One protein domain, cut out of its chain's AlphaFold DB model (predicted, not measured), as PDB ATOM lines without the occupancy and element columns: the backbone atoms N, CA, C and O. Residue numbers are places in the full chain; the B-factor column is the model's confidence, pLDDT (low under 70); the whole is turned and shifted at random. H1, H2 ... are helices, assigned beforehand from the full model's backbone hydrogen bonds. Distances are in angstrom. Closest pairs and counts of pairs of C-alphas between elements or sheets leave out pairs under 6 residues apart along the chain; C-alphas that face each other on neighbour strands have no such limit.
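What this domain is: This is residues 270 to 326 of the 328 residues of the protein "uncharacterized protein LOC117550471" of Gymnodraco acuticeps (UniProt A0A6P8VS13). A loose, elongated model: H1 and H2 form a slanted helical hairpin, H2 folding back across H1, while H3 lies off by itself at the other end of a long link. The loop between H1 and H2 reaches away at one end of the longest axis, and the link before H3 reaches the other end. The printed part has 57 residues with three named helices, in the order H1, H2, H3, and no named strand; the class is all helix. The radius of gyration of the C-alphas is 13.1 A, and the C-alphas span 39 by 22 by 18 A.

Where its parts are: H1, the longest helix, is residues 271 to 284, 19.9 A from first to last C-alpha; C-alpha 271 is at (77.923, 101.774, 115.958). H2 is residues 295 to 303, 12.3 A long. H3 is residues 315 to 325, 15.4 A long, and C-alpha 325 is at (83.811, 113.586, 134.140).

How they stand to each other: H1 and H2 touch, and their closest C-alphas are those of Asp 279 and Gly 295, 4.4 A apart. They run opposite ways at a steep tilt of 44 degrees, a helical hairpin. In the short link between them, residues 286 to 287 pair with residues 290 to 291, antiparallel. H3 is apart from H1 and from H2. In H1, H2 and H3 every O i to N i+4 pair is within hydrogen-bond range.

The domain as a whole: The two C-alphas farthest apart are those of Gly 288 and Cys 311, at 40.3 A. The printed part has no cut. The link from H2 to H3 is long, with 11 residues. The mean pLDDT of the printed part is 83.7; residues 310 to 312 and residue 326 are under 70.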
ATOM      1  N   ASP A 270      82.581 101.712 114.397       89.81
ATOM      2  CA  ASP A 270      81.245 102.205 114.076       89.81
ATOM      3  C   ASP A 270      80.201 101.645 115.061       89.81
ATOM      4  O   ASP A 270      80.495 100.774 115.882       89.81
ATOM      5  N   GLY A 271      78.969 102.157 115.004       86.94
ATOM      6  CA  GLY A 271      77.923 101.774 115.958       86.94
ATOM      7  C   GLY A 271      77.526 100.294 115.904       86.94
ATOM      8  O   GLY A 271      77.129  99.738 116.925       86.94
ATOM      9  N   VAL A 272      77.643  99.638 114.745       89.94
ATOM     10  CA  VAL A 272      77.307  98.212 114.604       89.94
ATOM     11  C   VAL A 272      78.433  97.359 115.178       89.94
ATOM     12  O   VAL A 272      78.184  96.445 115.965       89.94
ATOM     13  N   GLU A 273      79.675  97.688 114.832       90.31
ATOM     14  CA  GLU A 273      80.865  97.004 115.326       90.31
ATOM     15  C   GLU A 273      81.014  97.169 116.844       90.31
ATOM     16  O   GLU A 273      81.320  96.202 117.542       90.31
ATOM     17  N   LEU A 274      80.714  98.357 117.380       91.50
ATOM     18  CA  LEU A 274      80.703  98.611 118.820       91.50
ATOM     19  C   LEU A 274      79.726  97.676 119.543       91.50
ATOM     20  O   LEU A 274      80.131  96.988 120.479       91.50
ATOM     21  N   CYS A 275      78.472  97.599 119.085       91.38
ATOM     22  CA  CYS A 275      77.469  96.701 119.660       91.38
ATOM     23  C   CYS A 275      77.930  95.237 119.626       91.38
ATOM     24  O   CYS A 275      77.901  94.561 120.654       91.38
ATOM     25  N   ASN A 276      78.437  94.771 118.479       91.88
ATOM     26  CA  ASN A 276      78.933  93.402 118.328       91.88
ATOM     27  C   ASN A 276      80.069  93.086 119.313       91.88
ATOM     28  O   ASN A 276      80.102  92.003 119.907       91.88
ATOM     29  N   GLN A 277      81.010  94.014 119.509       92.12
ATOM     30  CA  GLN A 277      82.109  93.790 120.446       92.12
ATOM     31  C   GLN A 277      81.682  93.911 121.914       92.12
ATOM     32  O   GLN A 277      82.179  93.146 122.744       92.12
ATOM     33  N   CYS A 278      80.733  94.791 122.244       92.25
ATOM     34  CA  CYS A 278      80.130  94.858 123.577       92.25
ATOM     35  C   CYS A 278      79.372  93.565 123.924       92.25
ATOM     36  O   CYS A 278      79.535  93.039 125.026       92.25
ATOM     37  N   ASP A 279      78.622  92.988 122.981       90.69
ATOM     38  CA  ASP A 279      77.939  91.699 123.162       90.69
ATOM     39  C   ASP A 279      78.930  90.538 123.326       90.69
ATOM     40  O   ASP A 279      78.729  89.626 124.139       90.69
ATOM     41  N   LYS A 280      80.054  90.584 122.608       90.75
ATOM     42  CA  LYS A 280      81.135  89.603 122.751       90.75
ATOM     43  C   LYS A 280      81.836  89.703 124.108       90.75
ATOM     44  O   LYS A 280      82.157  88.671 124.708       90.75
ATOM     45  N   LEU A 281      82.047  90.918 124.618       91.31
ATOM     46  CA  LEU A 281      82.563  91.139 125.970       91.31
ATOM     47  C   LEU A 281      81.561  90.637 127.022       91.31
ATOM     48  O   LEU A 281      81.956  89.917 127.937       91.31
ATOM     49  N   CYS A 282      80.268  90.925 126.842       90.81
ATOM     50  CA  CYS A 282      79.186  90.431 127.697       90.81
ATOM     51  C   CYS A 282      79.183  88.900 127.768       90.81
ATOM     52  O   CYS A 282      79.243  88.318 128.851       90.81
ATOM     53  N   SER A 283      79.249  88.242 126.611       89.19
ATOM     54  CA  SER A 283      79.336  86.781 126.512       89.19
ATOM     55  C   SER A 283      80.591  86.225 127.194       89.19
ATOM     56  O   SER A 283      80.552  85.156 127.794       89.19
ATOM     57  N   THR A 284      81.709  86.956 127.134       88.19
ATOM     58  CA  THR A 284      82.970  86.563 127.786       88.19
ATOM     59  C   THR A 284      82.883  86.624 129.313       88.19
ATOM     60  O   THR A 284      83.505  85.807 129.990       88.19
ATOM     61  N   LEU A 285      82.122  87.579 129.854       87.75
ATOM     62  CA  LEU A 285      81.952  87.806 131.294       87.75
ATOM     63  C   LEU A 285      80.687  87.145 131.869       87.75
ATOM     64  O   LEU A 285      80.313  87.397 133.016       87.75
ATOM     65  N   SER A 286      80.048  86.270 131.093       87.06
ATOM     66  CA  SER A 286      78.846  85.538 131.492       87.06
ATOM     67  C   SER A 286      79.140  84.058 131.744       87.06
ATOM     68  O   SER A 286      80.012  83.452 131.120       87.06
ATOM     69  N   THR A 287      78.440  83.442 132.696       82.94
ATOM     70  CA  THR A 287      78.480  81.988 132.932       82.94
ATOM     71  C   THR A 287      77.146  81.515 133.493       82.94
ATOM     72  O   THR A 287      76.714  81.983 134.544       82.94
ATOM     73  N   GLY A 288      76.515  80.551 132.816       80.19
ATOM     74  CA  GLY A 288      75.142  80.152 133.132       80.19
ATOM     75  C   GLY A 288      74.182  81.322 132.909       80.19
ATOM     76  O   GLY A 288      74.293  82.009 131.897       80.19
ATOM     77  N   ASP A 289      73.302  81.573 133.877       73.38
ATOM     78  CA  ASP A 289      72.279  82.627 133.803       73.38
ATOM     79  C   ASP A 289      72.748  83.991 134.358       73.38
ATOM     80  O   ASP A 289      71.959  84.929 134.448       73.38
ATOM     81  N   GLY A 290      74.019  84.112 134.766       76.25
ATOM     82  CA  GLY A 290      74.589  85.336 135.339       76.25
ATOM     83  C   GLY A 290      75.658  85.971 134.448       76.25
ATOM     84  O   GLY A 290      76.560  85.278 133.969       76.25
ATOM     85  N   GLY A 291      75.586  87.293 134.276       80.94
ATOM     86  CA  GLY A 291      76.579  88.110 133.572       80.94
ATOM     87  C   GLY A 291      76.982  89.333 134.392       80.94
ATOM     88  O   GLY A 291      76.155  89.894 135.107       80.94
ATOM     89  N   ASP A 292      78.254  89.728 134.304       83.56
ATOM     90  CA  ASP A 292      78.761  90.909 135.024       83.56
ATOM     91  C   ASP A 292      78.369  92.233 134.348       83.56
ATOM     92  O   ASP A 292      78.387  93.278 134.991       83.56
ATOM     93  N   ILE A 293      78.044  92.198 133.051       88.38
ATOM     94  CA  ILE A 293      77.713  93.379 132.245       88.38
ATOM     95  C   ILE A 293      76.573  93.077 131.267       88.38
ATOM     96  O   ILE A 293      76.389  91.930 130.860       88.38
ATOM     97  N   ASN A 294      75.867  94.117 130.824       90.56
ATOM     98  CA  ASN A 294      74.912  94.055 129.718       90.56
ATOM     99  C   ASN A 294      75.522  94.731 128.478       90.56
ATOM    100  O   ASN A 294      75.840  95.917 128.501       90.56
ATOM    101  N   GLY A 295      75.691  93.976 127.387       89.12
ATOM    102  CA  GLY A 295      76.336  94.462 126.160       89.12
ATOM    103  C   GLY A 295      75.633  95.668 125.524       89.12
ATOM    104  O   GLY A 295      76.298  96.602 125.079       89.12
ATOM    105  N   LYS A 296      74.295  95.701 125.552       89.88
ATOM    106  CA  LYS A 296      73.507  96.810 124.988       89.88
ATOM    107  C   LYS A 296      73.627  98.075 125.826       89.88
ATOM    108  O   LYS A 296      73.784  99.157 125.268       89.88
ATOM    109  N   GLU A 297      73.557  97.936 127.147       91.31
ATOM    110  CA  GLU A 297      73.741  99.059 128.074       91.31
ATOM    111  C   GLU A 297      75.155  99.623 127.947       91.31
ATOM    112  O   GLU A 297      75.307 100.820 127.741       91.31
ATOM    113  N   LEU A 298      76.174  98.759 127.911       90.69
ATOM    114  CA  LEU A 298      77.560  99.177 127.717       90.69
ATOM    115  C   LEU A 298      77.761  99.939 126.397       90.69
ATOM    116  O   LEU A 298      78.433 100.968 126.373       90.69
ATOM    117  N   ALA A 299      77.182  99.467 125.289       91.06
ATOM    118  CA  ALA A 299      77.279 100.162 124.003       91.06
ATOM    119  C   ALA A 299      76.609 101.549 124.046       91.06
ATOM    120  O   ALA A 299      77.149 102.520 123.506       91.06
ATOM    121  N   LEU A 300      75.459 101.659 124.720       89.12
ATOM    122  CA  LEU A 300      74.771 102.934 124.939       89.12
ATOM    123  C   LEU A 300      75.605 103.876 125.815       89.12
ATOM    124  O   LEU A 300      75.767 105.042 125.465       89.12
ATOM    125  N   GLU A 301      76.171 103.383 126.915       88.62
ATOM    126  CA  GLU A 301      77.050 104.157 127.797       88.62
ATOM    127  C   GLU A 301      78.274 104.687 127.052       88.62
ATOM    128  O   GLU A 301      78.569 105.879 127.133       88.62
ATOM    129  N   ILE A 302      78.945 103.835 126.266       88.19
ATOM    130  CA  ILE A 302      80.106 104.228 125.456       88.19
ATOM    131  C   ILE A 302      79.723 105.306 124.436       88.19
ATOM    132  O   ILE A 302      80.468 106.269 124.251       88.19
ATOM    133  N   THR A 303      78.557 105.177 123.798       86.62
ATOM    134  CA  THR A 303      78.059 106.162 122.821       86.62
ATOM    135  C   THR A 303      77.749 107.510 123.476       86.62
ATOM    136  O   THR A 303      77.936 108.556 122.858       86.62
ATOM    137  N   ASN A 304      77.316 107.490 124.736       86.44
ATOM    138  CA  ASN A 304      76.977 108.679 125.513       86.44
ATOM    139  C   ASN A 304      78.172 109.279 126.274       86.44
ATOM    140  O   ASN A 304      77.991 110.248 127.017       86.44
ATOM    141  N   LEU A 305      79.389 108.738 126.113       83.31
ATOM    142  CA  LEU A 305      80.578 109.298 126.754       83.31
ATOM    143  C   LEU A 305      80.794 110.763 126.333       83.31
ATOM    144  O   LEU A 305      80.614 111.114 125.163       83.31
ATOM    145  N   PRO A 306      81.234 111.633 127.262       77.44
ATOM    146  CA  PRO A 306      81.549 113.018 126.939       77.44
ATOM    147  C   PRO A 306      82.656 113.081 125.885       77.44
ATOM    148  O   PRO A 306      83.493 112.183 125.807       77.44
ATOM    149  N   SER A 307      82.702 114.175 125.118       76.94
ATOM    150  CA  SER A 307      83.714 114.398 124.081       76.94
ATOM    151  C   SER A 307      85.122 114.130 124.621       76.94
ATOM    152  O   SER A 307      85.661 114.903 125.422       76.94
ATOM    153  N   LEU A 308      85.694 113.001 124.205       73.88
ATOM    154  CA  LEU A 308      87.006 112.560 124.649       73.88
ATOM    155  C   LEU A 308      88.079 113.444 123.993       73.88
ATOM    156  O   LEU A 308      87.916 113.834 122.835       73.88
ATOM    157  N   PRO A 309      89.188 113.751 124.689       72.19
ATOM    158  CA  PRO A 309      90.297 114.484 124.092       72.19
ATOM    159  C   PRO A 309      90.791 113.804 122.809       72.19
ATOM    160  O   PRO A 309      90.826 112.571 122.718       72.19
ATOM    161  N   THR A 310      91.190 114.617 121.829       63.94
ATOM    162  CA  THR A 310      91.743 114.170 120.538       63.94
ATOM    163  C   THR A 310      93.167 113.621 120.645       63.94
ATOM    164  O   THR A 310      93.623 112.949 119.727       63.94
ATOM    165  N   CYS A 311      93.866 113.880 121.755       63.12
ATOM    166  CA  CYS A 311      95.170 113.286 122.042       63.12
ATOM    167  C   CYS A 311      95.036 111.769 122.272       63.12
ATOM    168  O   CYS A 311      94.075 111.321 122.906       63.12
ATOM    169  N   GLU A 312      95.996 110.976 121.784       66.31
ATOM    170  CA  GLU A 312      96.094 109.559 122.147       66.31
ATOM    171  C   GLU A 312      96.353 109.446 123.653       66.31
ATOM    172  O   GLU A 312      97.423 109.783 124.149       66.31
ATOM    173  N   MET A 313      95.332 109.004 124.385       74.50
ATOM    174  CA  MET A 313      95.411 108.751 125.819       74.50
ATOM    175  C   MET A 313      95.716 107.276 126.048       74.50
ATOM    176  O   MET A 313      95.149 106.398 125.390       74.50
ATOM    177  N   THR A 314      96.557 106.993 127.035       77.56
ATOM    178  CA  THR A 314      96.694 105.640 127.571       77.56
ATOM    179  C   THR A 314      95.364 105.166 128.167       77.56
ATOM    180  O   THR A 314      94.473 105.956 128.487       77.56
ATOM    181  N   ALA A 315      95.219 103.853 128.367       77.38
ATOM    182  CA  ALA A 315      93.988 103.286 128.925       77.38
ATOM    183  C   ALA A 315      93.701 103.831 130.337       77.38
ATOM    184  O   ALA A 315      92.554 104.098 130.689       77.38
ATOM    185  N   LEU A 316      94.758 104.047 131.127       80.00
ATOM    186  CA  LEU A 316      94.666 104.573 132.486       80.00
ATOM    187  C   LEU A 316      94.261 106.053 132.505       80.00
ATOM    188  O   LEU A 316      93.457 106.469 133.338       80.00
ATOM    189  N   GLU A 317      94.799 106.851 131.581       83.38
ATOM    190  CA  GLU A 317      94.416 108.255 131.425       83.38
ATOM    191  C   GLU A 317      92.964 108.375 130.972       83.38
ATOM    192  O   GLU A 317      92.234 109.215 131.495       83.38
ATOM    193  N   LEU A 318      92.531 107.519 130.039       81.12
ATOM    194  CA  LEU A 318      91.147 107.466 129.580       81.12
ATOM    195  C   LEU A 318      90.195 107.125 130.733       81.12
ATOM    196  O   LEU A 318      89.231 107.851 130.958       81.12
ATOM    197  N   LEU A 319      90.503 106.082 131.509       81.88
ATOM    198  CA  LEU A 319      89.751 105.720 132.715       81.88
ATOM    199  C   LEU A 319      89.700 106.875 133.723       81.88
ATOM    200  O   LEU A 319      88.631 107.221 134.219       81.88
ATOM    201  N   SER A 320      90.841 107.514 133.984       84.19
ATOM    202  CA  SER A 320      90.928 108.653 134.906       84.19
ATOM    203  C   SER A 320      90.114 109.854 134.422       84.19
ATOM    204  O   SER A 320      89.543 110.585 135.230       84.19
ATOM    205  N   PHE A 321      90.061 110.080 133.107       84.00
ATOM    206  CA  PHE A 321      89.257 111.137 132.502       84.00
ATOM    207  C   PHE A 321      87.765 110.856 132.642       84.00
ATOM    208  O   PHE A 321      87.031 111.738 133.088       84.00
ATOM    209  N   ILE A 322      87.334 109.635 132.309       81.62
ATOM    210  CA  ILE A 322      85.937 109.210 132.445       81.62
ATOM    211  C   ILE A 322      85.505 109.337 133.908       81.62
ATOM    212  O   ILE A 322      84.500 109.983 134.178       81.62
ATOM    213  N   HIS A 323      86.313 108.853 134.856       83.00
ATOM    214  CA  HIS A 323      86.021 108.961 136.289       83.00
ATOM    215  C   HIS A 323      85.894 110.416 136.772       83.00
ATOM    216  O   HIS A 323      85.007 110.741 137.551       83.00
ATOM    217  N   LYS A 324      86.743 111.331 136.283       83.44
ATOM    218  CA  LYS A 324      86.654 112.762 136.630       83.44
ATOM    219  C   LYS A 324      85.442 113.470 136.016       83.44
ATOM    220  O   LYS A 324      85.061 114.530 136.508       83.44
ATOM    221  N   LYS A 325      84.906 112.963 134.902       77.00
ATOM    222  CA  LYS A 325      83.811 113.586 134.140       77.00
ATOM    223  C   LYS A 325      82.441 112.959 134.397       77.00
ATOM    224  O   LYS A 325      81.456 113.655 134.187       77.00
ATOM    225  N   ASN A 326      82.411 111.731 134.906       67.44
ATOM    226  CA  ASN A 326      81.261 111.080 135.525       67.44
ATOM    227  C   ASN A 326      81.540 110.872 137.027       67.44
ATOM    228  O   ASN A 326      81.770 109.736 137.444       67.44
TER     229      ASN A 326